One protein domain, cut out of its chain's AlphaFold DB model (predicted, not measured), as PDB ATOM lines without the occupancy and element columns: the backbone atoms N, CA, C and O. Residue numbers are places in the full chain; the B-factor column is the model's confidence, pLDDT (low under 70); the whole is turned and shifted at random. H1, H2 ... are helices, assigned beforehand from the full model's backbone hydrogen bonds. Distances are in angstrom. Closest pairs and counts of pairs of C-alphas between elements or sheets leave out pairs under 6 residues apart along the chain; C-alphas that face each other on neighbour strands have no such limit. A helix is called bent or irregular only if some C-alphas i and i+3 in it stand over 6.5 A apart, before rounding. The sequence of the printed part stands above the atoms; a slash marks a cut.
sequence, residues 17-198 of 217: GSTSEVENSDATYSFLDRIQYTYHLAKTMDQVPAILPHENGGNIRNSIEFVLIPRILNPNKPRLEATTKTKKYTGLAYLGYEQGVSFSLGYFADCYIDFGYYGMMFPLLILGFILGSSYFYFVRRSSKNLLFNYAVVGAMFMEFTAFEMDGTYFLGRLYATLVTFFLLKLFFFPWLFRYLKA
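What this domain is: This is residues 17 to 198 of the 217 residues of an uncharacterized protein of Sphingobacteriales bacterium (UniProt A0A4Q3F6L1). Three helices, H5, H6 and the arm H7a, make an up-and-down bundle, each running against the one before; at one end H2, H3, H4 and the later part of H1 form a head, from which residues 17 to 32 stick out. Beyond the other end lies H7b. The printed part has 182 residues with seven named helices, H1 to H7 in chain order, and no named strand: all helix. It is loose, radius of gyration of the C-alphas 19.9 A, spanning 65 by 52 by 35 A.

How they stand to each other: Start at H1, residues 21 to 47; its residues 37 to 45 alone touch the hub H4, residues 106 to 119, closest C-alphas Leu 41 and Ala 109, 5.3 A. H4 is irregular: C-alphas 114 and 117 are 9.6 A apart. H5, residues 121 to 141, and H6, residues 146 to 161, form a hairpin at a shallow tilt of 24 degrees, with C-alphas Val 139 and Asn 149 closest, 5.2 A. H7, residues 167 to 198, one helix by its hydrogen bonds, is bent, C-alphas 186 and 189 being 6.9 A apart, into H7a, to 186, and H7b, from 189. H2, residues 58 to 68, touches H7a's residues 167 to 175 alone, closest C-alphas Ser 63 and Thr 168, 5.1 A. H3, residues 82 to 90, touches H1, closest C-alphas Thr 90 and Thr 44, 4.5 A. Every O i to N i+4 pair is within hydrogen-bond range in H2, H3, H5, H7a and H7b, against 20 of 23 in H1, 8 of 10 in H4 and 9 of 12 in H6.

Where its parts are: Find C-alpha 21 at (4.741, -44.122, -36.265); H1 runs 38.5 A from there. H5 spans 29.2 A, H7a 28.5 A; H7b ends at (-15.550, 4.486, -42.073).

The domain as a whole: The printed part has no cut; links H2 to H3 and H3 to H4 are long. Residues 19 to 25, 95 to 102, 163 and 197 to 198 have pLDDT under 70.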
ATOM      1  N   GLY A  17       6.108 -49.632 -28.968       73.25
ATOM      2  CA  GLY A  17       6.180 -50.519 -30.135       73.25
ATOM      3  C   GLY A  17       4.837 -50.844 -30.802       73.25
ATOM      4  O   GLY A  17       4.828 -51.294 -31.944       73.25
ATOM      5  N   SER A  18       3.708 -50.629 -30.120       70.88
ATOM      6  CA  SER A  18       2.366 -51.002 -30.605       70.88
ATOM      7  C   SER A  18       1.556 -49.853 -31.230       70.88
ATOM      8  O   SER A  18       0.476 -50.100 -31.768       70.88
ATOM      9  N   THR A  19       2.067 -48.615 -31.206       61.06
ATOM     10  CA  THR A  19       1.356 -47.397 -31.653       61.06
ATOM     11  C   THR A  19       1.920 -46.857 -32.984       61.06
ATOM     12  O   THR A  19       3.118 -46.953 -33.245       61.06
ATOM     13  N   SER A  20       1.071 -46.305 -33.862       59.09
ATOM     14  CA  SER A  20       1.417 -45.844 -35.223       59.09
ATOM     15  C   SER A  20       2.520 -44.774 -35.273       59.09
ATOM     16  O   SER A  20       2.432 -43.767 -34.576       59.09
ATOM     17  N   GLU A  21       3.508 -44.938 -36.169       60.84
ATOM     18  CA  GLU A  21       4.741 -44.122 -36.265       60.84
ATOM     19  C   GLU A  21       4.527 -42.594 -36.332       60.84
ATOM     20  O   GLU A  21       5.349 -41.847 -35.808       60.84
ATOM     21  N   VAL A  22       3.431 -42.118 -36.935       55.62
ATOM     22  CA  VAL A  22       3.166 -40.677 -37.145       55.62
ATOM     23  C   VAL A  22       2.591 -39.982 -35.902       55.62
ATOM     24  O   VAL A  22       2.828 -38.800 -35.695       55.62
ATOM     25  N   GLU A  23       1.859 -40.705 -35.055       56.84
ATOM     26  CA  GLU A  23       1.311 -40.177 -33.790       56.84
ATOM     27  C   GLU A  23       2.316 -40.360 -32.632       56.84
ATOM     28  O   GLU A  23       2.272 -39.661 -31.619       56.84
ATOM     29  N   ASN A  24       3.269 -41.282 -32.820       59.72
ATOM     30  CA  ASN A  24       4.269 -41.681 -31.838       59.72
ATOM     31  C   ASN A  24       5.327 -40.602 -31.575       59.72
ATOM     32  O   ASN A  24       5.827 -40.529 -30.457       59.72
ATOM     33  N   SER A  25       5.692 -39.765 -32.550       67.06
ATOM     34  CA  SER A  25       6.791 -38.811 -32.352       67.06
ATOM     35  C   SER A  25       6.431 -37.732 -31.332       67.06
ATOM     36  O   SER A  25       7.125 -37.576 -30.333       67.06
ATOM     37  N   ASP A  26       5.315 -37.030 -31.526       77.50
ATOM     38  CA  ASP A  26       4.995 -35.822 -30.754       77.50
ATOM     39  C   ASP A  26       4.623 -36.133 -29.302       77.50
ATOM     40  O   ASP A  26       5.081 -35.458 -28.375       77.50
ATOM     41  N   ALA A  27       3.832 -37.188 -29.085       77.94
ATOM     42  CA  ALA A  27       3.477 -37.642 -27.743       77.94
ATOM     43  C   ALA A  27       4.712 -38.138 -26.975       77.94
ATOM     44  O   ALA A  27       4.873 -37.821 -25.794       77.94
ATOM     45  N   THR A  28       5.610 -38.861 -27.654       78.81
ATOM     46  CA  THR A  28       6.874 -39.325 -27.075       78.81
ATOM     47  C   THR A  28       7.778 -38.147 -26.730       78.81
ATOM     48  O   THR A  28       8.246 -38.071 -25.598       78.81
ATOM     49  N   TYR A  29       7.960 -37.177 -27.632       79.19
ATOM     50  CA  TYR A  29       8.746 -35.972 -27.348       79.19
ATOM     51  C   TYR A  29       8.189 -35.195 -26.153       79.19
ATOM     52  O   TYR A  29       8.925 -34.938 -25.206       79.19
ATOM     53  N   SER A  30       6.878 -34.930 -26.122       80.31
ATOM     54  CA  SER A  30       6.256 -34.231 -24.990       80.31
ATOM     55  C   SER A  30       6.396 -34.998 -23.669       80.31
ATOM     56  O   SER A  30       6.443 -34.384 -22.602       80.31
ATOM     57  N   PHE A  31       6.432 -36.329 -23.713       82.50
ATOM     58  CA  PHE A  31       6.667 -37.151 -22.533       82.50
ATOM     59  C   PHE A  31       8.128 -37.090 -22.065       82.50
ATOM     60  O   PHE A  31       8.369 -36.904 -20.869       82.50
ATOM     61  N   LEU A  32       9.091 -37.208 -22.986       83.19
ATOM     62  CA  LEU A  32      10.518 -37.087 -22.676       83.19
ATOM     63  C   LEU A  32      10.848 -35.714 -22.083       83.19
ATOM     64  O   LEU A  32      11.541 -35.655 -21.068       83.19
ATOM     65  N   ASP A  33      10.302 -34.647 -22.662       79.50
ATOM     66  CA  ASP A  33      10.438 -33.265 -22.192       79.50
ATOM     67  C   ASP A  33      10.012 -33.132 -20.715       79.50
ATOM     68  O   ASP A  33      10.789 -32.701 -19.850       79.50
ATOM     69  N   ARG A  34       8.842 -33.683 -20.363       81.50
ATOM     70  CA  ARG A  34       8.334 -33.666 -18.979       81.50
ATOM     71  C   ARG A  34       9.198 -34.456 -18.006       81.50
ATOM     72  O   ARG A  34       9.384 -34.029 -16.859       81.50
ATOM     73  N   ILE A  35       9.708 -35.614 -18.431       86.56
ATOM     74  CA  ILE A  35      10.633 -36.413 -17.616       86.56
ATOM     75  C   ILE A  35      11.921 -35.633 -17.390       86.56
ATOM     76  O   ILE A  35      12.376 -35.534 -16.251       86.56
ATOM     77  N   GLN A  36      12.493 -35.065 -18.451       84.69
ATOM     78  CA  GLN A  36      13.734 -34.303 -18.391       84.69
ATOM     79  C   GLN A  36      13.608 -33.134 -17.413       84.69
ATOM     80  O   GLN A  36      14.468 -32.952 -16.550       84.69
ATOM     81  N   TYR A  37      12.513 -32.380 -17.494       81.25
ATOM     82  CA  TYR A  37      12.273 -31.245 -16.615       81.25
ATOM     83  C   TYR A  37      12.108 -31.650 -15.147       81.25
ATOM     84  O   TYR A  37      12.728 -31.077 -14.247       81.25
ATOM     85  N   THR A  38      11.300 -32.683 -14.898       87.62
ATOM     86  CA  THR A  38      11.099 -33.225 -13.548       87.62
ATOM     87  C   THR A  38      12.419 -33.734 -12.970       87.62
ATOM     88  O   THR A  38      12.716 -33.515 -11.796       87.62
ATOM     89  N   TYR A  39      13.249 -34.354 -13.810       88.25
ATOM     90  CA  TYR A  39      14.583 -34.807 -13.444       88.25
ATOM     91  C   TYR A  39      15.527 -33.644 -13.110       88.25
ATOM     92  O   TYR A  39      16.247 -33.719 -12.115       88.25
ATOM     93  N   HIS A  40      15.510 -32.553 -13.882       88.31
ATOM     94  CA  HIS A  40      16.285 -31.348 -13.569       88.31
ATOM     95  C   HIS A  40      15.876 -30.746 -12.226       88.31
ATOM     96  O   HIS A  40      16.745 -30.472 -11.401       88.31
ATOM     97  N   LEU A  41      14.570 -30.615 -11.969       89.19
ATOM     98  CA  LEU A  41      14.067 -30.145 -10.681       89.19
ATOM     99  C   LEU A  41      14.532 -31.052  -9.534       89.19
ATOM    100  O   LEU A  41      15.054 -30.552  -8.541       89.19
ATOM    101  N   ALA A  42      14.399 -32.374  -9.680       89.81
ATOM    102  CA  ALA A  42      14.844 -33.333  -8.670       89.81
ATOM    103  C   ALA A  42      16.347 -33.204  -8.384       89.81
ATOM    104  O   ALA A  42      16.760 -33.135  -7.230       89.81
ATOM    105  N   LYS A  43      17.172 -33.073  -9.428       90.25
ATOM    106  CA  LYS A  43      18.618 -32.871  -9.276       90.25
ATOM    107  C   LYS A  43      18.962 -31.541  -8.616       90.25
ATOM    108  O   LYS A  43      19.908 -31.472  -7.840       90.25
ATOM    109  N   THR A  44      18.180 -30.497  -8.866       89.31
ATOM    110  CA  THR A  44      18.321 -29.233  -8.141       89.31
ATOM    111  C   THR A  44      17.963 -29.363  -6.667       89.31
ATOM    112  O   THR A  44      18.647 -28.766  -5.843       89.31
ATOM    113  N   MET A  45      16.960 -30.168  -6.319       89.69
ATOM    114  CA  MET A  45      16.623 -30.466  -4.922       89.69
ATOM    115  C   MET A  45      17.694 -31.320  -4.223       89.69
ATOM    116  O   MET A  45      17.930 -31.141  -3.031       89.69
ATOM    117  N   ASP A  46      18.378 -32.208  -4.953       90.38
ATOM    118  CA  ASP A  46      19.530 -32.956  -4.425       90.38
ATOM    119  C   ASP A  46      20.719 -32.018  -4.125       90.38
ATOM    120  O   ASP A  46      21.451 -32.208  -3.155       90.38
ATOM    121  N   GLN A  47      20.925 -31.000  -4.967       89.19
ATOM    122  CA  GLN A  47      22.057 -30.071  -4.890       89.19
ATOM    123  C   GLN A  47      21.815 -28.901  -3.917       89.19
ATOM    124  O   GLN A  47      22.741 -28.459  -3.234       89.19
ATOM    125  N   VAL A  48      20.589 -28.378  -3.855       88.62
ATOM    126  CA  VAL A  48      20.181 -27.228  -3.037       88.62
ATOM    127  C   VAL A  48      19.138 -27.709  -2.023       88.62
ATOM    128  O   VAL A  48      18.083 -28.169  -2.445       88.62
ATOM    129  N   PRO A  49      19.361 -27.588  -0.701       83.50
ATOM    130  CA  PRO A  49      20.424 -26.820  -0.046       83.50
ATOM    131  C   PRO A  49      21.696 -27.617   0.317       83.50
ATOM    132  O   PRO A  49      22.568 -27.076   0.994       83.50
ATOM    133  N   ALA A  50      21.802 -28.898  -0.054       86.69
ATOM    134  CA  ALA A  50      22.830 -29.798   0.491       86.69
ATOM    135  C   ALA A  50      24.282 -29.412   0.133       86.69
ATOM    136  O   ALA A  50      25.178 -29.573   0.958       86.69
ATOM    137  N   ILE A  51      24.513 -28.906  -1.083       87.88
ATOM    138  CA  ILE A  51      25.831 -28.492  -1.598       87.88
ATOM    139  C   ILE A  51      25.892 -26.969  -1.759       87.88
ATOM    140  O   ILE A  51      26.896 -26.344  -1.420       87.88
ATOM    141  N   LEU A  52      24.825 -26.367  -2.291       88.50
ATOM    142  CA  LEU A  52      24.711 -24.926  -2.514       88.50
ATOM    143  C   LEU A  52      23.584 -24.345  -1.652       88.50
ATOM    144  O   LEU A  52      22.493 -24.909  -1.650       88.50
ATOM    145  N   PRO A  53      23.795 -23.209  -0.963       90.25
ATOM    146  CA  PRO A  53      22.725 -22.548  -0.227       90.25
ATOM    147  C   PRO A  53      21.697 -21.918  -1.179       90.25
ATOM    148  O   PRO A  53      21.997 -21.623  -2.337       90.25
ATOM    149  N   HIS A  54      20.494 -21.657  -0.662       90.81
ATOM    150  CA  HIS A  54      19.475 -20.894  -1.382       90.81
ATOM    151  C   HIS A  54      19.957 -19.473  -1.715       90.81
ATOM    152  O   HIS A  54      20.618 -18.825  -0.901       90.81
ATOM    153  N   GLU A  55      19.585 -18.965  -2.893       86.69
ATOM    154  CA  GLU A  55      19.998 -17.628  -3.354       86.69
ATOM    155  C   GLU A  55      19.083 -16.487  -2.872       86.69
ATOM    156  O   GLU A  55      19.364 -15.317  -3.135       86.69
ATOM    157  N   ASN A  56      18.033 -16.797  -2.102       87.94
ATOM    158  CA  ASN A  56      17.158 -15.834  -1.419       87.94
ATOM    159  C   ASN A  56      16.579 -14.740  -2.339       87.94
ATOM    160  O   ASN A  56      16.394 -13.595  -1.922       87.94
ATOM    161  N   GLY A  57      16.295 -15.077  -3.598       83.25
ATOM    162  CA  GLY A  57      15.720 -14.162  -4.588       83.25
ATOM    163  C   GLY A  57      16.751 -13.504  -5.504       83.25
ATOM    164  O   GLY A  57      16.368 -12.736  -6.390       83.25
ATOM    165  N   GLY A  58      18.044 -13.776  -5.312       85.88
ATOM    166  CA  GLY A  58      19.107 -13.266  -6.176       85.88
ATOM    167  C   GLY A  58      18.939 -13.717  -7.627       85.88
ATOM    168  O   GLY A  58      19.084 -12.908  -8.547       85.88
ATOM    169  N   ASN A  59      18.548 -14.973  -7.844       85.94
ATOM    170  CA  ASN A  59      18.397 -15.537  -9.180       85.94
ATOM    171  C   ASN A  59      17.211 -14.916  -9.944       85.94
ATOM    172  O   ASN A  59      17.357 -14.460 -11.085       85.94
ATOM    173  N   ILE A  60      16.041 -14.823  -9.309       85.56
ATOM    174  CA  ILE A  60      14.855 -14.170  -9.877       85.56
ATOM    175  C   ILE A  60      15.117 -12.684 -10.113       85.56
ATOM    176  O   ILE A  60      14.772 -12.167 -11.176       85.56
ATOM    177  N   ARG A  61      15.771 -11.992  -9.174       86.19
ATOM    178  CA  ARG A  61      16.120 -10.577  -9.343       86.19
ATOM    179  C   ARG A  61      17.008 -10.360 -10.564       86.19
ATOM    180  O   ARG A  61      16.691  -9.504 -11.385       86.19
ATOM    181  N   ASN A  62      18.058 -11.163 -10.722       86.44
ATOM    182  CA  ASN A  62      18.934 -11.100 -11.892       86.44
ATOM    183  C   ASN A  62      18.154 -11.347 -13.190       86.44
ATOM    184  O   ASN A  62      18.377 -10.664 -14.187       86.44
ATOM    185  N   SER A  63      17.198 -12.279 -13.168       86.12
ATOM    186  CA  SER A  63      16.332 -12.572 -14.316       86.12
ATOM    187  C   SER A  63      15.420 -11.384 -14.660       86.12
ATOM    188  O   SER A  63      15.271 -11.034 -15.830       86.12
ATOM    189  N   ILE A  64      14.857 -10.706 -13.656       86.00
ATOM    190  CA  ILE A  64      14.030  -9.501 -13.833       86.00
ATOM    191  C   ILE A  64      14.866  -8.333 -14.372       86.00
ATOM    192  O   ILE A  64      14.463  -7.691 -15.342       86.00
ATOM    193  N   GLU A  65      16.034  -8.066 -13.782       85.50
ATOM    194  CA  GLU A  65      16.958  -7.025 -14.250       85.50
ATOM    195  C   GLU A  65      17.396  -7.302 -15.693       85.50
ATOM    196  O   GLU A  65      17.413  -6.400 -16.537       85.50
ATOM    197  N   PHE A  66      17.656  -8.573 -16.011       85.62
ATOM    198  CA  PHE A  66      17.946  -8.997 -17.368       85.62
ATOM    199  C   PHE A  66      16.771  -8.732 -18.309       85.62
ATOM    200  O   PHE A  66      16.986  -8.264 -19.417       85.62
ATOM    201  N   VAL A  67      15.526  -8.996 -17.934       85.94
ATOM    202  CA  VAL A  67      14.390  -8.771 -18.840       85.94
ATOM    203  C   VAL A  67      14.104  -7.283 -19.046       85.94
ATOM    204  O   VAL A  67      13.890  -6.851 -20.179       85.94
ATOM    205  N   LEU A  68      14.128  -6.491 -17.974       84.56
ATOM    206  CA  LEU A  68      13.690  -5.095 -18.003       84.56
ATOM    207  C   LEU A  68      14.726  -4.133 -18.591       84.56
ATOM    208  O   LEU A  68      14.342  -3.101 -19.141       84.56
ATOM    209  N   ILE A  69      16.024  -4.436 -18.486       84.06
ATOM    210  CA  ILE A  69      17.082  -3.526 -18.940       84.06
ATOM    211  C   ILE A  69      17.494  -3.877 -20.382       84.06
ATOM    212  O   ILE A  69      18.152  -4.903 -20.611       84.06
ATOM    213  N   PRO A  70      17.154  -3.054 -21.394       79.88
ATOM    214  CA  PRO A  70      17.585  -3.280 -22.770       79.88
ATOM    215  C   PRO A  70      19.095  -3.046 -22.931       79.88
ATOM    216  O   PRO A  70      19.709  -2.274 -22.194       79.88
ATOM    217  N   ARG A  71      19.699  -3.655 -23.963       80.75
ATOM    218  CA  ARG A  71      21.146  -3.527 -24.256       80.75
ATOM    219  C   ARG A  71      21.608  -2.090 -24.534       80.75
ATOM    220  O   ARG A  71      22.789  -1.804 -24.411       80.75
ATOM    221  N   ILE A  72      20.684  -1.196 -24.886       83.12
ATOM    222  CA  ILE A  72      20.971   0.230 -25.094       83.12
ATOM    223  C   ILE A  72      21.393   0.892 -23.773       83.12
ATOM    224  O   ILE A  72      22.305   1.711 -23.763       83.12
ATOM    225  N   LEU A  73      20.746   0.524 -22.660       82.00
ATOM    226  CA  LEU A  73      21.034   1.076 -21.332       82.00
ATOM    227  C   LEU A  73      22.141   0.304 -20.603       82.00
ATOM    228  O   LEU A  73      22.840   0.881 -19.779       82.00
ATOM    229  N   ASN A  74      22.323  -0.984 -20.917       79.12
ATOM    230  CA  ASN A  74      23.428  -1.791 -20.402       79.12
ATOM    231  C   ASN A  74      24.202  -2.468 -21.552       79.12
ATOM    232  O   ASN A  74      23.825  -3.566 -21.977       79.12
ATOM    233  N   PRO A  75      25.292  -1.842 -22.039       77.00
ATOM    234  CA  PRO A  75      26.126  -2.388 -23.112       77.00
ATOM    235  C   PRO A  75      26.856  -3.676 -22.712       77.00
ATOM    236  O   PRO A  75      27.090  -4.540 -23.553       77.00
ATOM    237  N   ASN A  76      27.170  -3.829 -21.422       78.44
ATOM    238  CA  ASN A  76      27.912  -4.964 -20.865       78.44
ATOM    239  C   ASN A  76      26.992  -6.100 -20.396       78.44
ATOM    240  O   ASN A  76      27.393  -6.945 -19.596       78.44
ATOM    241  N   LYS A  77      25.737  -6.117 -20.856       72.81
ATOM    242  CA  LYS A  77      24.767  -7.130 -20.452       72.81
ATOM    243  C   LYS A  77      25.262  -8.529 -20.863       72.81
ATOM    244  O   LYS A  77      25.489  -8.748 -22.058       72.81
ATOM    245  N   PRO A  78      25.410  -9.474 -19.913       71.56
ATOM    246  CA  PRO A  78      25.904 -10.817 -20.210       71.56
ATOM    247  C   PRO A  78      24.973 -11.549 -21.186       71.56
ATOM    248  O   PRO A  78      23.811 -11.178 -21.357       71.56
ATOM    249  N   ARG A  79      25.473 -12.585 -21.868       71.56
ATOM    250  CA  ARG A  79      24.609 -13.467 -22.669       71.56
ATOM    251  C   ARG A  79      23.828 -14.392 -21.737       71.56
ATOM    252  O   ARG A  79      24.336 -14.796 -20.697       71.56
ATOM    253  N   LEU A  80      22.579 -14.677 -22.102       72.38
ATOM    254  CA  LEU A  80      21.752 -15.621 -21.361       72.38
ATOM    255  C   LEU A  80      22.244 -17.037 -21.663       72.38
ATOM    256  O   LEU A  80      22.108 -17.500 -22.789       72.38
ATOM    257  N   GLU A  81      22.810 -17.695 -20.657       76.88
ATOM    258  CA  GLU A  81      23.396 -19.033 -20.767       76.88
ATOM    259  C   GLU A  81      22.642 -20.011 -19.856       76.88
ATOM    260  O   GLU A  81      23.065 -20.297 -18.731       76.88
ATOM    261  N   ALA A  82      21.503 -20.516 -20.342       76.56
ATOM    262  CA  ALA A  82      20.634 -21.429 -19.592       76.56
ATOM    263  C   ALA A  82      21.375 -22.709 -19.165       76.56
ATOM    264  O   ALA A  82      21.303 -23.116 -18.008       76.56
ATOM    265  N   THR A  83      22.198 -23.283 -20.048       77.69
ATOM    266  CA  THR A  83      22.965 -24.503 -19.756       77.69
ATOM    267  C   THR A  83      23.977 -24.310 -18.624       77.69
ATOM    268  O   THR A  83      24.149 -25.200 -17.793       77.69
ATOM    269  N   THR A  84      24.644 -23.156 -18.547       79.75
ATOM    270  CA  THR A  84      25.603 -22.858 -17.467       79.75
ATOM    271  C   THR A  84      24.899 -22.776 -16.116       79.75
ATOM    272  O   THR A  84      25.389 -23.317 -15.122       79.75
ATOM    273  N   LYS A  85      23.714 -22.159 -16.096       83.38
ATOM    274  CA  LYS A  85      22.840 -22.107 -14.924       83.38
ATOM    275  C   LYS A  85      22.414 -23.514 -14.497       83.38
ATOM    276  O   LYS A  85      22.621 -23.895 -13.348       83.38
ATOM    277  N   THR A  86      21.917 -24.314 -15.439       81.75
ATOM    278  CA  THR A  86      21.485 -25.694 -15.195       81.75
ATOM    279  C   THR A  86      22.613 -26.544 -14.615       81.75
ATOM    280  O   THR A  86      22.413 -27.202 -13.598       81.75
ATOM    281  N   LYS A  87      23.830 -26.469 -15.167       84.50
ATOM    282  CA  LYS A  87      25.014 -27.166 -14.627       84.50
ATOM    283  C   LYS A  87      25.311 -26.796 -13.177       84.50
ATOM    284  O   LYS A  87      25.545 -27.680 -12.358       84.50
ATOM    285  N   LYS A  88      25.292 -25.497 -12.859       84.69
ATOM    286  CA  LYS A  88      25.585 -24.990 -11.510       84.69
ATOM    287  C   LYS A  88      24.622 -25.576 -10.476       84.69
ATOM    288  O   LYS A  88      25.071 -26.029  -9.425       84.69
ATOM    289  N   TYR A  89      23.322 -25.565 -10.770       83.81
ATOM    290  CA  TYR A  89      22.299 -25.940  -9.789       83.81
ATOM    291  C   TYR A  89      21.884 -27.411  -9.827       83.81
ATOM    292  O   TYR A  89      21.294 -27.862  -8.859       83.81
ATOM    293  N   THR A  90      22.171 -28.171 -10.886       83.19
ATOM    294  CA  THR A  90      21.886 -29.626 -10.933       83.19
ATOM    295  C   THR A  90      23.108 -30.497 -10.657       83.19
ATOM    296  O   THR A  90      22.953 -31.692 -10.422       83.19
ATOM    297  N   GLY A  91      24.318 -29.939 -10.781       79.00
ATOM    298  CA  GLY A  91      25.565 -30.707 -10.720       79.00
ATOM    299  C   GLY A  91      25.787 -31.632 -11.917       79.00
ATOM    300  O   GLY A  91      26.759 -32.385 -11.936       79.00
ATOM    301  N   LEU A  92      24.914 -31.590 -12.927       81.94
ATOM    302  CA  LEU A  92      25.019 -32.427 -14.114       81.94
ATOM    303  C   LEU A  92      26.062 -31.859 -15.079       81.94
ATOM    304  O   LEU A  92      26.057 -30.673 -15.419       81.94
ATOM    305  N   ALA A  93      26.943 -32.730 -15.566       72.44
ATOM    306  CA  ALA A  93      27.956 -32.386 -16.554       72.44
ATOM    307  C   ALA A  93      27.349 -32.349 -17.966       72.44
ATOM    308  O   ALA A  93      27.580 -33.235 -18.783       72.44
ATOM    309  N   TYR A  94      26.552 -31.320 -18.263       73.62
ATOM    310  CA  TYR A  94      26.068 -31.108 -19.625       73.62
ATOM    311  C   TYR A  94      27.180 -30.627 -20.560       73.62
ATOM    312  O   TYR A  94      28.182 -30.039 -20.152       73.62
ATOM    313  N   LEU A  95      26.993 -30.828 -21.853       61.09
ATOM    314  CA  LEU A  95      27.806 -30.175 -22.866       61.09
ATOM    315  C   LEU A  95      27.333 -28.717 -22.977       61.09
ATOM    316  O   LEU A  95      26.142 -28.440 -22.893       61.09
ATOM    317  N   GLY A  96      28.268 -27.763 -22.966       58.97
ATOM    318  CA  GLY A  96      27.944 -26.331 -22.881       58.97
ATOM    319  C   GLY A  96      27.379 -25.757 -24.182       58.97
ATOM    320  O   GLY A  96      27.275 -26.453 -25.189       58.97
ATOM    321  N   TYR A  97      27.097 -24.453 -24.173       55.47
ATOM    322  CA  TYR A  97      26.662 -23.696 -25.354       55.47
ATOM    323  C   TYR A  97      27.570 -23.884 -26.581       55.47
ATOM    324  O   TYR A  97      27.079 -23.895 -27.706       55.47
ATOM    325  N   GLU A  98      28.870 -24.128 -26.377       56.31
ATOM    326  CA  GLU A  98      29.839 -24.417 -27.449       56.31
ATOM    327  C   GLU A  98      29.476 -25.630 -28.317       56.31
ATOM    328  O   GLU A  98      29.992 -25.774 -29.420       56.31
ATOM    329  N   GLN A  99      28.573 -26.488 -27.842       58.16
ATOM    330  CA  GLN A  99      28.122 -27.685 -28.550       58.16
ATOM    331  C   GLN A  99      26.663 -27.569 -29.016       58.16
ATOM    332  O   GLN A  99      26.067 -28.549 -29.450       58.16
ATOM    333  N   GLY A 100      26.087 -26.362 -28.946       54.56
ATOM    334  CA  GLY A 100      24.770 -26.038 -29.493       54.56
ATOM    335  C   GLY A 100      23.580 -26.512 -28.659       54.56
ATOM    336  O   GLY A 100      22.453 -26.449 -29.144       54.56
ATOM    337  N   VAL A 101      23.795 -26.971 -27.420       56.59
ATOM    338  CA  VAL A 101      22.726 -27.531 -26.581       56.59
ATOM    339  C   VAL A 101      22.338 -26.568 -25.455       56.59
ATOM    340  O   VAL A 101      23.175 -26.153 -24.645       56.59
ATOM    341  N   SER A 102      21.052 -26.207 -25.408       62.78
ATOM    342  CA  SER A 102      20.471 -25.303 -24.409       62.78
ATOM    343  C   SER A 102      19.513 -26.060 -23.491       62.78
ATOM    344  O   SER A 102      18.366 -26.291 -23.860       62.78
ATOM    345  N   PHE A 103      19.968 -26.406 -22.286       72.06
ATOM    346  CA  PHE A 103      19.127 -27.024 -21.260       72.06
ATOM    347  C   PHE A 103      18.646 -25.972 -20.272       72.06
ATOM    348  O   PHE A 103      19.459 -25.355 -19.578       72.06
ATOM    349  N   SER A 104      17.331 -25.778 -20.198       80.19
ATOM    350  CA  SER A 104      16.731 -24.913 -19.189       80.19
ATOM    351  C   SER A 104      16.308 -25.708 -17.963       80.19
ATOM    352  O   SER A 104      15.818 -26.826 -18.065       80.19
ATOM    353  N   LEU A 105      16.480 -25.087 -16.802       80.44
ATOM    354  CA  LEU A 105      16.019 -25.592 -15.516       80.44
ATOM    355  C   LEU A 105      14.527 -25.311 -15.261       80.44
ATOM    356  O   LEU A 105      13.911 -25.942 -14.407       80.44
ATOM    357  N   GLY A 106      13.988 -24.340 -16.004       86.50
ATOM    358  CA  GLY A 106      12.679 -23.706 -15.884       86.50
ATOM    359  C   GLY A 106      12.337 -23.041 -14.562       86.50
ATOM    360  O   GLY A 106      13.044 -23.088 -13.553       86.50
ATOM    361  N   TYR A 107      11.218 -22.325 -14.615       87.69
ATOM    362  CA  TYR A 107      10.881 -21.324 -13.610       87.69
ATOM    363  C   TYR A 107      10.504 -21.910 -12.241       87.69
ATOM    364  O   TYR A 107      10.638 -21.221 -11.230       87.69
ATOM    365  N   PHE A 108      10.073 -23.175 -12.174       89.00
ATOM    366  CA  PHE A 108       9.809 -23.850 -10.896       89.00
ATOM    367  C   PHE A 108      11.097 -24.106 -10.122       89.00
ATOM    368  O   PHE A 108      11.173 -23.794  -8.933       89.00
ATOM    369  N   ALA A 109      12.116 -24.635 -10.799       89.00
ATOM    370  CA  ALA A 109      13.411 -24.859 -10.184       89.00
ATOM    371  C   ALA A 109      14.079 -23.529  -9.808       89.00
ATOM    372  O   ALA A 109      14.660 -23.431  -8.734       89.00
ATOM    373  N   ASP A 110      13.905 -22.476 -10.616       88.88
ATOM    374  CA  ASP A 110      14.364 -21.125 -10.271       88.88
ATOM    375  C   ASP A 110      13.744 -20.599  -8.969       88.88
ATOM    376  O   ASP A 110      14.459 -20.076  -8.113       88.88
ATOM    377  N   CYS A 111      12.431 -20.777  -8.787       90.56
ATOM    378  CA  CYS A 111      11.749 -20.390  -7.551       90.56
ATOM    379  C   CYS A 111      12.200 -21.240  -6.353       90.56
ATOM    380  O   CYS A 111      12.311 -20.720  -5.239       90.56
ATOM    381  N   TYR A 112      12.475 -22.529  -6.573       91.44
ATOM    382  CA  TYR A 112      12.991 -23.427  -5.541       91.44
ATOM    383  C   TYR A 112      14.419 -23.061  -5.112       91.44
ATOM    384  O   TYR A 112      14.709 -23.031  -3.917       91.44
ATOM    385  N   ILE A 113      15.304 -22.732  -6.057       90.62
ATOM    386  CA  ILE A 113      16.677 -22.296  -5.766       90.62
ATOM    387  C   ILE A 113      16.668 -21.076  -4.848       90.62
ATOM    388  O   ILE A 113      17.432 -21.025  -3.886       90.62
ATOM    389  N   ASP A 114      15.790 -20.112  -5.119       88.56
ATOM    390  CA  ASP A 114      15.746 -18.869  -4.358       88.56
ATOM    391  C   ASP A 114      15.108 -19.027  -2.976       88.56
ATOM    392  O   ASP A 114      15.654 -18.516  -2.002       88.56
ATOM    393  N   PHE A 115      13.973 -19.720  -2.864       89.81
ATOM    394  CA  PHE A 115      13.147 -19.671  -1.649       89.81
ATOM    395  C   PHE A 115      12.850 -21.039  -1.017       89.81
ATOM    396  O   PHE A 115      12.167 -21.119   0.009       89.81
ATOM    397  N   GLY A 116      13.333 -22.123  -1.620       89.56
ATOM    398  CA  GLY A 116      13.078 -23.490  -1.178       89.56
ATOM    399  C   GLY A 116      11.634 -23.945  -1.385       89.56
ATOM    400  O   GLY A 116      10.824 -23.285  -2.036       89.56
ATOM    401  N   TYR A 117      11.305 -25.107  -0.815       88.69
ATOM    402  CA  TYR A 117      10.045 -25.808  -1.087       88.69
ATOM    403  C   TYR A 117       8.788 -25.001  -0.727       88.69
ATOM    404  O   TYR A 117       7.843 -24.922  -1.508       88.69
ATOM    405  N   TYR A 118       8.760 -24.379   0.452       90.50
ATOM    406  CA  TYR A 118       7.601 -23.586   0.874       90.50
ATOM    407  C   TYR A 118       7.616 -22.189   0.261       90.50
ATOM    408  O   TYR A 118       6.575 -21.670  -0.144       90.50
ATOM    409  N   GLY A 119       8.801 -21.583   0.163       88.81
ATOM    410  CA  GLY A 119       8.936 -20.221  -0.318       88.81
ATOM    411  C   GLY A 119       8.658 -20.077  -1.814       88.81
ATOM    412  O   GLY A 119       8.121 -19.049  -2.210       88.81
ATOM    413  N   MET A 120       8.906 -21.108  -2.636       90.81
ATOM    414  CA  MET A 120       8.632 -21.064  -4.082       90.81
ATOM    415  C   MET A 120       7.150 -20.859  -4.430       90.81
ATOM    416  O   MET A 120       6.838 -20.341  -5.500       90.81
ATOM    417  N   MET A 121       6.223 -21.214  -3.532       92.44
ATOM    418  CA  MET A 121       4.788 -21.017  -3.762       92.44
ATOM    419  C   MET A 121       4.425 -19.538  -3.895       92.44
ATOM    420  O   MET A 121       3.524 -19.187  -4.652       92.44
ATOM    421  N   PHE A 122       5.137 -18.659  -3.189       92.25
ATOM    422  CA  PHE A 122       4.864 -17.227  -3.194       92.25
ATOM    423  C   PHE A 122       5.137 -16.550  -4.553       92.25
ATOM    424  O   PHE A 122       4.203 -15.957  -5.100       92.25
ATOM    425  N   PRO A 123       6.340 -16.645  -5.162       90.12
ATOM    426  CA  PRO A 123       6.584 -16.078  -6.487       90.12
ATOM    427  C   PRO A 123       5.716 -16.728  -7.570       90.12
ATOM    428  O   PRO A 123       5.249 -16.024  -8.462       90.12
ATOM    429  N   LEU A 124       5.422 -18.030  -7.471       91.06
ATOM    430  CA  LEU A 124       4.514 -18.711  -8.399       91.06
ATOM    431  C   LEU A 124       3.077 -18.183  -8.296       91.06
ATOM    432  O   LEU A 124       2.427 -17.959  -9.317       91.06
ATOM    433  N   LEU A 125       2.593 -17.923  -7.080       93.31
ATOM    434  CA  LEU A 125       1.281 -17.319  -6.859       93.31
ATOM    435  C   LEU A 125       1.225 -15.891  -7.406       93.31
ATOM    436  O   LEU A 125       0.245 -15.529  -8.054       93.31
ATOM    437  N   ILE A 126       2.277 -15.094  -7.204       92.00
ATOM    438  CA  ILE A 126       2.380 -13.748  -7.788       92.00
ATOM    439  C   ILE A 126       2.341 -13.822  -9.316       92.00
ATOM    440  O   ILE A 126       1.605 -13.069  -9.952       92.00
ATOM    441  N   LEU A 127       3.093 -14.745  -9.913       90.25
ATOM    442  CA  LEU A 127       3.143 -14.943 -11.358       90.25
ATOM    443  C   LEU A 127       1.773 -15.356 -11.917       90.25
ATOM    444  O   LEU A 127       1.290 -14.749 -12.876       90.25
ATOM    445  N   GLY A 128       1.099 -16.302 -11.261       90.38
ATOM    446  CA  GLY A 128      -0.272 -16.692 -11.584       90.38
ATOM    447  C   GLY A 128      -1.266 -15.538 -11.431       90.38
ATOM    448  O   GLY A 128      -2.129 -15.346 -12.287       90.38
ATOM    449  N   PHE A 129      -1.117 -14.712 -10.393       93.69
ATOM    450  CA  PHE A 129      -1.949 -13.530 -10.190       93.69
ATOM    451  C   PHE A 129      -1.743 -12.482 -11.289       93.69
ATOM    452  O   PHE A 129      -2.720 -11.936 -11.795       93.69
ATOM    453  N   ILE A 130      -0.501 -12.226 -11.712       91.19
ATOM    454  CA  ILE A 130      -0.195 -11.300 -12.815       91.19
ATOM    455  C   ILE A 130      -0.808 -11.807 -14.127       91.19
ATOM    456  O   ILE A 130      -1.459 -11.038 -14.838       91.19
ATOM    457  N   LEU A 131      -0.656 -13.096 -14.438       89.56
ATOM    458  CA  LEU A 131      -1.233 -13.716 -15.635       89.56
ATOM    459  C   LEU A 131      -2.763 -13.702 -15.613       89.56
ATOM    460  O   LEU A 131      -3.390 -13.284 -16.582       89.56
ATOM    461  N   GLY A 132      -3.376 -14.100 -14.499       90.00
ATOM    462  CA  GLY A 132      -4.828 -14.097 -14.352       90.00
ATOM    463  C   GLY A 132      -5.400 -12.682 -14.409       90.00
ATOM    464  O   GLY A 132      -6.339 -12.414 -15.157       90.00
ATOM    465  N   SER A 133      -4.806 -11.747 -13.666       90.50
ATOM    466  CA  SER A 133      -5.232 -10.344 -13.638       90.50
ATOM    467  C   SER A 133      -5.100  -9.688 -15.013       90.50
ATOM    468  O   SER A 133      -6.045  -9.044 -15.475       90.50
ATOM    469  N   SER A 134      -3.983  -9.911 -15.715       89.25
ATOM    470  CA  SER A 134      -3.821  -9.437 -17.093       89.25
ATOM    471  C   SER A 134      -4.848 -10.081 -18.025       89.25
ATOM    472  O   SER A 134      -5.584  -9.359 -18.687       89.25
ATOM    473  N   TYR A 135      -5.032 -11.401 -18.002       90.06
ATOM    474  CA  TYR A 135      -6.058 -12.072 -18.804       90.06
ATOM    475  C   TYR A 135      -7.459 -11.455 -18.610       90.06
ATOM    476  O   TYR A 135      -8.097 -11.011 -19.572       90.06
ATOM    477  N   PHE A 136      -7.923 -11.336 -17.359       88.94
ATOM    478  CA  PHE A 136      -9.241 -10.770 -17.052       88.94
ATOM    479  C   PHE A 136      -9.358  -9.294 -17.437       88.94
ATOM    480  O   PHE A 136     -10.397  -8.874 -17.963       88.94
ATOM    481  N   TYR A 137      -8.313  -8.500 -17.189       87.56
ATOM    482  CA  TYR A 137      -8.288  -7.091 -17.570       87.56
ATOM    483  C   TYR A 137      -8.426  -6.935 -19.086       87.56
ATOM    484  O   TYR A 137      -9.186  -6.088 -19.555       87.56
ATOM    485  N   PHE A 138      -7.743  -7.768 -19.867       84.50
ATOM    486  CA  PHE A 138      -7.673  -7.612 -21.313       84.50
ATOM    487  C   PHE A 138      -8.985  -8.027 -21.974       84.50
ATOM    488  O   PHE A 138      -9.531  -7.275 -22.779       84.50
ATOM    489  N   VAL A 139      -9.554  -9.166 -21.573       87.50
ATOM    490  CA  VAL A 139     -10.844  -9.625 -22.109       87.50
ATOM    491  C   VAL A 139     -11.943  -8.580 -21.870       87.50
ATOM    492  O   VAL A 139     -12.747  -8.311 -22.766       87.50
ATOM    493  N   ARG A 140     -11.951  -7.931 -20.696       84.62
ATOM    494  CA  ARG A 140     -13.009  -6.983 -20.299       84.62
ATOM    495  C   ARG A 140     -12.777  -5.534 -20.731       84.62
ATOM    496  O   ARG A 140     -13.746  -4.800 -20.901       84.62
ATOM    497  N   ARG A 141     -11.524  -5.080 -20.849       79.56
ATOM    498  CA  ARG A 141     -11.177  -3.647 -20.980       79.56
ATOM    499  C   ARG A 141     -10.495  -3.285 -22.307       79.56
ATOM    500  O   ARG A 141     -10.174  -2.114 -22.504       79.56
ATOM    501  N   SER A 142     -10.241  -4.253 -23.189       75.69
ATOM    502  CA  SER A 142      -9.509  -4.023 -24.442       75.69
ATOM    503  C   SER A 142     -10.353  -3.299 -25.502       75.69
ATOM    504  O   SER A 142      -9.959  -2.243 -25.993       75.69
ATOM    505  N   SER A 143     -11.559  -3.796 -25.799       76.19
ATOM    506  CA  SER A 143     -12.509  -3.131 -26.701       76.19
ATOM    507  C   SER A 143     -13.975  -3.425 -26.370       76.19
ATOM    508  O   SER A 143     -14.267  -4.276 -25.531       76.19
ATOM    509  N   LYS A 144     -14.900  -2.738 -27.060       77.38
ATOM    510  CA  LYS A 144     -16.354  -2.965 -26.947       77.38
ATOM    511  C   LYS A 144     -16.798  -4.328 -27.497       77.38
ATOM    512  O   LYS A 144     -17.831  -4.832 -27.072       77.38
ATOM    513  N   ASN A 145     -16.030  -4.921 -28.414       81.94
ATOM    514  CA  ASN A 145     -16.344  -6.212 -29.017       81.94
ATOM    515  C   ASN A 145     -15.662  -7.336 -28.233       81.94
ATOM    516  O   ASN A 145     -14.450  -7.528 -28.337       81.94
ATOM    517  N   LEU A 146     -16.451  -8.106 -27.482       82.88
ATOM    518  CA  LEU A 146     -15.961  -9.239 -26.693       82.88
ATOM    519  C   LEU A 146     -15.270 -10.299 -27.562       82.88
ATOM    520  O   LEU A 146     -14.174 -10.727 -27.218       82.88
ATOM    521  N   LEU A 147     -15.852 -10.664 -28.711       84.94
ATOM    522  CA  LEU A 147     -15.291 -11.683 -29.612       84.94
ATOM    523  C   LEU A 147     -13.874 -11.327 -30.089       84.94
ATOM    524  O   LEU A 147     -12.984 -12.172 -30.106       84.94
ATOM    525  N   PHE A 148     -13.652 -10.053 -30.417       83.56
ATOM    526  CA  PHE A 148     -12.339  -9.566 -30.825       83.56
ATOM    527  C   PHE A 148     -11.329  -9.622 -29.670       83.56
ATOM    528  O   PHE A 148     -10.196 -10.054 -29.862       83.56
ATOM    529  N   ASN A 149     -11.750  -9.249 -28.456       85.75
ATOM    530  CA  ASN A 149     -10.885  -9.335 -27.281       85.75
ATOM    531  C   ASN A 149     -10.481 -10.792 -27.003       85.75
ATOM    532  O   ASN A 149      -9.313 -11.042 -26.722       85.75
ATOM    533  N   TYR A 150     -11.407 -11.750 -27.130       88.19
ATOM    534  CA  TYR A 150     -11.099 -13.174 -26.975       88.19
ATOM    535  C   TYR A 150     -10.095 -13.679 -28.014       88.19
ATOM    536  O   TYR A 150      -9.166 -14.390 -27.642       88.19
ATOM    537  N   ALA A 151     -10.229 -13.286 -29.285       88.31
ATOM    538  CA  ALA A 151      -9.294 -13.697 -30.333       88.31
ATOM    539  C   ALA A 151      -7.866 -13.191 -30.067       88.31
ATOM    540  O   ALA A 151      -6.909 -13.962 -30.129       88.31
ATOM    541  N   VAL A 152      -7.719 -11.909 -29.714       85.88
ATOM    542  CA  VAL A 152      -6.404 -11.306 -29.437       85.88
ATOM    543  C   VAL A 152      -5.783 -11.888 -28.170       85.88
ATOM    544  O   VAL A 152      -4.615 -12.269 -28.177       85.88
ATOM    545  N   VAL A 153      -6.555 -11.986 -27.083       88.50
ATOM    546  CA  VAL A 153      -6.057 -12.543 -25.818       88.50
ATOM    547  C   VAL A 153      -5.706 -14.021 -25.979       88.50
ATOM    548  O   VAL A 153      -4.654 -14.437 -25.507       88.50
ATOM    549  N   GLY A 154      -6.527 -14.799 -26.690       87.69
ATOM    550  CA  GLY A 154      -6.255 -16.207 -26.974       87.69
ATOM    551  C   GLY A 154      -4.937 -16.409 -27.724       87.69
ATOM    552  O   GLY A 154      -4.123 -17.229 -27.309       87.69
ATOM    553  N   ALA A 155      -4.682 -15.608 -28.764       86.88
ATOM    554  CA  ALA A 155      -3.422 -15.661 -29.505       86.88
ATOM    555  C   ALA A 155      -2.210 -15.305 -28.625       86.88
ATOM    556  O   ALA A 155      -1.192 -15.987 -28.674       86.88
ATOM    557  N   MET A 156      -2.327 -14.274 -27.783       84.31
ATOM    558  CA  MET A 156      -1.244 -13.849 -26.888       84.31
ATOM    559  C   MET A 156      -0.938 -14.865 -25.780       84.31
ATOM    560  O   MET A 156       0.217 -15.014 -25.389       84.31
ATOM    561  N   PHE A 157      -1.957 -15.551 -25.255       87.06
ATOM    562  CA  PHE A 157      -1.787 -16.481 -24.136       87.06
ATOM    563  C   PHE A 157      -1.362 -17.893 -24.552       87.06
ATOM    564  O   PHE A 157      -0.888 -18.649 -23.706       87.06
ATOM    565  N   MET A 158      -1.458 -18.237 -25.841       85.38
ATOM    566  CA  MET A 158      -0.984 -19.518 -26.377       85.38
ATOM    567  C   MET A 158       0.511 -19.760 -26.086       85.38
ATOM    568  O   MET A 158       0.938 -20.902 -25.923       85.38
ATOM    569  N   GLU A 159       1.295 -18.688 -25.934       80.44
ATOM    570  CA  GLU A 159       2.728 -18.749 -25.632       80.44
ATOM    571  C   GLU A 159       3.068 -19.241 -24.213       80.44
ATOM    572  O   GLU A 159       4.185 -19.706 -23.986       80.44
ATOM    573  N   PHE A 160       2.130 -19.158 -23.261       81.81
ATOM    574  CA  PHE A 160       2.364 -19.492 -21.845       81.81
ATOM    575  C   PHE A 160       1.965 -20.929 -21.481       81.81
ATOM    576  O   PHE A 160       1.771 -21.249 -20.312       81.81
ATOM    577  N   THR A 161       1.832 -21.804 -22.477       73.88
ATOM    578  CA  THR A 161       1.460 -23.215 -22.283       73.88
ATOM    579  C   THR A 161       2.640 -24.096 -21.861       73.88
ATOM    580  O   THR A 161       2.437 -25.146 -21.252       73.88
ATOM    581  N   ALA A 162       3.875 -23.665 -22.134       74.19
ATOM    582  CA  ALA A 162       5.085 -24.423 -21.831       74.19
ATOM    583  C   ALA A 162       5.513 -24.255 -20.363       74.19
ATOM    584  O   ALA A 162       6.082 -23.236 -19.968       74.19
ATOM    585  N   PHE A 163       5.267 -25.290 -19.563       68.81
ATOM    586  CA  PHE A 163       5.671 -25.366 -18.155       68.81
ATOM    587  C   PHE A 163       7.196 -25.398 -17.957       68.81
ATOM    588  O   PHE A 163       7.710 -24.948 -16.940       68.81
ATOM    589  N   GLU A 164       7.915 -25.908 -18.948       75.06
ATOM    590  CA  GLU A 164       9.351 -26.207 -18.878       75.06
ATOM    591  C   GLU A 164      10.227 -25.022 -19.306       75.06
ATOM    592  O   GLU A 164      11.448 -25.122 -19.418       75.06
ATOM    593  N   MET A 165       9.598 -23.877 -19.577       80.44
ATOM    594  CA  MET A 165      10.287 -22.693 -20.062       80.44
ATOM    595  C   MET A 165      11.195 -22.098 -18.982       80.44
ATOM    596  O   MET A 165      10.810 -21.974 -17.817       80.44
ATOM    597  N   ASP A 166      12.381 -21.652 -19.398       85.31
ATOM    598  CA  ASP A 166      13.305 -20.891 -18.554       85.31
ATOM    599  C   ASP A 166      12.617 -19.704 -17.891       85.31
ATOM    600  O   ASP A 166      11.911 -18.951 -18.568       85.31
ATOM    601  N   GLY A 167      12.880 -19.475 -16.602       83.94
ATOM    602  CA  GLY A 167      12.311 -18.337 -15.884       83.94
ATOM    603  C   GLY A 167      12.639 -16.998 -16.542       83.94
ATOM    604  O   GLY A 167      11.778 -16.121 -16.628       83.94
ATOM    605  N   THR A 168      13.839 -16.853 -17.104       85.69
ATOM    606  CA  THR A 168      14.258 -15.617 -17.776       85.69
ATOM    607  C   THR A 168      13.513 -15.414 -19.092       85.69
ATOM    608  O   THR A 168      13.037 -14.312 -19.372       85.69
ATOM    609  N   TYR A 169      13.376 -16.472 -19.901       85.75
ATOM    610  CA  TYR A 169      12.612 -16.408 -21.151       85.75
ATOM    611  C   TYR A 169      11.126 -16.183 -20.886       85.75
ATOM    612  O   TYR A 169      10.506 -15.365 -21.564       85.75
ATOM    613  N   PHE A 170      10.575 -16.848 -19.872       88.06
ATOM    614  CA  PHE A 170       9.187 -16.700 -19.461       88.06
ATOM    615  C   PHE A 170       8.874 -15.255 -19.061       88.06
ATOM    616  O   PHE A 170       7.950 -14.647 -19.604       88.06
ATOM    617  N   LEU A 171       9.679 -14.669 -18.167       87.44
ATOM    618  CA  LEU A 171       9.538 -13.270 -17.756       87.44
ATOM    619  C   LEU A 171       9.705 -12.313 -18.946       87.44
ATOM    620  O   LEU A 171       8.971 -11.331 -19.054       87.44
ATOM    621  N   GLY A 172      10.627 -12.623 -19.862       87.12
ATOM    622  CA  GLY A 172      10.836 -11.877 -21.101       87.12
ATOM    623  C   GLY A 172       9.602 -11.850 -21.998       87.12
ATOM    624  O   GLY A 172       9.165 -10.772 -22.408       87.12
ATOM    625  N   ARG A 173       9.008 -13.019 -22.266       88.00
ATOM    626  CA  ARG A 173       7.775 -13.135 -23.061       88.00
ATOM    627  C   ARG A 173       6.598 -12.480 -22.356       88.00
ATOM    628  O   ARG A 173       5.873 -11.723 -22.990       88.00
ATOM    629  N   LEU A 174       6.450 -12.676 -21.044       88.69
ATOM    630  CA  LEU A 174       5.432 -11.999 -20.238       88.69
ATOM    631  C   LEU A 174       5.514 -10.480 -20.418       88.69
ATOM    632  O   LEU A 174       4.522  -9.837 -20.761       88.69
ATOM    633  N   TYR A 175       6.705  -9.912 -20.236       88.38
ATOM    634  CA  TYR A 175       6.937  -8.484 -20.406       88.38
ATOM    635  C   TYR A 175       6.618  -8.016 -21.833       88.38
ATOM    636  O   TYR A 175       5.854  -7.066 -22.010       88.38
ATOM    637  N   ALA A 176       7.140  -8.706 -22.850       88.00
ATOM    638  CA  ALA A 176       6.906  -8.365 -24.251       88.00
ATOM    639  C   ALA A 176       5.416  -8.420 -24.624       88.00
ATOM    640  O   ALA A 176       4.919  -7.514 -25.295       88.00
ATOM    641  N   THR A 177       4.683  -9.427 -24.148       86.69
ATOM    642  CA  THR A 177       3.241  -9.582 -24.375       86.69
ATOM    643  C   THR A 177       2.449  -8.453 -23.723       86.69
ATOM    644  O   THR A 177       1.585  -7.856 -24.369       86.69
ATOM    645  N   LEU A 178       2.775  -8.087 -22.476       87.75
ATOM    646  CA  LEU A 178       2.138  -6.957 -21.797       87.75
ATOM    647  C   LEU A 178       2.398  -5.638 -22.538       87.75
ATOM    648  O   LEU A 178       1.458  -4.884 -22.793       87.75
ATOM    649  N   VAL A 179       3.645  -5.368 -22.937       87.56
ATOM    650  CA  VAL A 179       4.007  -4.157 -23.695       87.56
ATOM    651  C   VAL A 179       3.292  -4.119 -25.043       87.56
ATOM    652  O   VAL A 179       2.652  -3.119 -25.372       87.56
ATOM    653  N   THR A 180       3.347  -5.215 -25.801       86.50
ATOM    654  CA  THR A 180       2.678  -5.341 -27.103       86.50
ATOM    655  C   THR A 180       1.191  -5.063 -26.963       86.50
ATOM    656  O   THR A 180       0.615  -4.327 -27.761       86.50
ATOM    657  N   PHE A 181       0.563  -5.566 -25.903       82.19
ATOM    658  CA  PHE A 181      -0.835  -5.273 -25.652       82.19
ATOM    659  C   PHE A 181      -1.101  -3.798 -25.375       82.19
ATOM    660  O   PHE A 181      -2.036  -3.238 -25.946       82.19
ATOM    661  N   PHE A 182      -0.313  -3.159 -24.507       84.88
ATOM    662  CA  PHE A 182      -0.501  -1.739 -24.221       84.88
ATOM    663  C   PHE A 182      -0.359  -0.899 -25.495       84.88
ATOM    664  O   PHE A 182      -1.154   0.019 -25.706       84.88
ATOM    665  N   LEU A 183       0.571  -1.263 -26.381       85.69
ATOM    666  CA  LEU A 183       0.731  -0.631 -27.690       85.69
ATOM    667  C   LEU A 183      -0.472  -0.877 -28.610       85.69
ATOM    668  O   LEU A 183      -0.999   0.075 -29.189       85.69
ATOM    669  N   LEU A 184      -0.959  -2.117 -28.714       83.12
ATOM    670  CA  LEU A 184      -2.142  -2.439 -29.520       83.12
ATOM    671  C   LEU A 184      -3.384  -1.695 -29.022       83.12
ATOM    672  O   LEU A 184      -4.135  -1.126 -29.814       83.12
ATOM    673  N   LYS A 185      -3.571  -1.630 -27.703       79.81
ATOM    674  CA  LYS A 185      -4.677  -0.901 -27.087       79.81
ATOM    675  C   LYS A 185      -4.599   0.601 -27.347       79.81
ATOM    676  O   LYS A 185      -5.631   1.217 -27.608       79.81
ATOM    677  N   LEU A 186      -3.409   1.192 -27.242       80.12
ATOM    678  CA  LEU A 186      -3.234   2.639 -27.351       80.12
ATOM    679  C   LEU A 186      -3.272   3.126 -28.805       80.12
ATOM    680  O   LEU A 186      -3.899   4.144 -29.085       80.12
ATOM    681  N   PHE A 187      -2.631   2.400 -29.722       80.88
ATOM    682  CA  PHE A 187      -2.441   2.845 -31.105       80.88
ATOM    683  C   PHE A 187      -3.329   2.096 -32.099       80.88
ATOM    684  O   PHE A 187      -3.983   2.717 -32.938       80.88
ATOM    685  N   PHE A 188      -3.383   0.766 -32.005       77.31
ATOM    686  CA  PHE A 188      -3.977  -0.064 -33.052       77.31
ATOM    687  C   PHE A 188      -5.503  -0.145 -32.966       77.31
ATOM    688  O   PHE A 188      -6.178   0.065 -33.970       77.31
ATOM    689  N   PHE A 189      -6.085  -0.387 -31.786       77.00
ATOM    690  CA  PHE A 189      -7.543  -0.519 -31.665       77.00
ATOM    691  C   PHE A 189      -8.296   0.771 -32.017       77.00
ATOM    692  O   PHE A 189      -9.245   0.684 -32.795       77.00
ATOM    693  N   PRO A 190      -7.899   1.974 -31.555       76.62
ATOM    694  CA  PRO A 190      -8.582   3.207 -31.947       76.62
ATOM    695  C   PRO A 190      -8.521   3.460 -33.457       76.62
ATOM    696  O   PRO A 190      -9.511   3.895 -34.048       76.62
ATOM    697  N   TRP A 191      -7.383   3.153 -34.086       80.06
ATOM    698  CA  TRP A 191      -7.214   3.240 -35.534       80.06
ATOM    699  C   TRP A 191      -8.104   2.229 -36.272       80.06
ATOM    700  O   TRP A 191      -8.866   2.613 -37.160       80.06
ATOM    701  N   LEU A 192      -8.101   0.965 -35.842       77.69
ATOM    702  CA  LEU A 192      -8.893  -0.110 -36.439       77.69
ATOM    703  C   LEU A 192     -10.400   0.163 -36.330       77.69
ATOM    704  O   LEU A 192     -11.132   0.010 -37.306       77.69
ATOM    705  N   PHE A 193     -10.878   0.625 -35.170       73.88
ATOM    706  CA  PHE A 193     -12.290   0.976 -34.986       73.88
ATOM    707  C   PHE A 193     -12.716   2.170 -35.839       73.88
ATOM    708  O   PHE A 193     -13.851   2.195 -36.318       73.88
ATOM    709  N   ARG A 194     -11.829   3.153 -36.046       73.81
ATOM    710  CA  ARG A 194     -12.080   4.266 -36.973       73.81
ATOM    711  C   ARG A 194     -12.179   3.776 -38.415       73.81
ATOM    712  O   ARG A 194     -13.116   4.160 -39.104       73.81
ATOM    713  N   TYR A 195     -11.274   2.896 -38.836       74.56
ATOM    714  CA  TYR A 195     -11.271   2.322 -40.182       74.56
ATOM    715  C   TYR A 195     -12.519   1.470 -40.462       74.56
ATOM    716  O   TYR A 195     -13.183   1.654 -41.479       74.56
ATOM    717  N   LEU A 196     -12.901   0.590 -39.530       74.19
ATOM    718  CA  LEU A 196     -14.083  -0.265 -39.681       74.19
ATOM    719  C   LEU A 196     -15.395   0.533 -39.691       74.19
ATOM    720  O   LEU A 196     -16.306   0.188 -40.435       74.19
ATOM    721  N   LYS A 197     -15.491   1.624 -38.917       69.94
ATOM    722  CA  LYS A 197     -16.658   2.524 -38.962       69.94
ATOM    723  C   LYS A 197     -16.728   3.383 -40.224       69.94
ATOM    724  O   LYS A 197     -17.817   3.818 -40.580       69.94
ATOM    725  N   ALA A 198     -15.600   3.651 -40.876       66.06
ATOM    726  CA  ALA A 198     -15.550   4.486 -42.073       66.06
ATOM    727  C   ALA A 198     -16.055   3.773 -43.344       66.06
ATOM    728  O   ALA A 198     -16.302   4.444 -44.340       66.06
TER     729      ALA A 198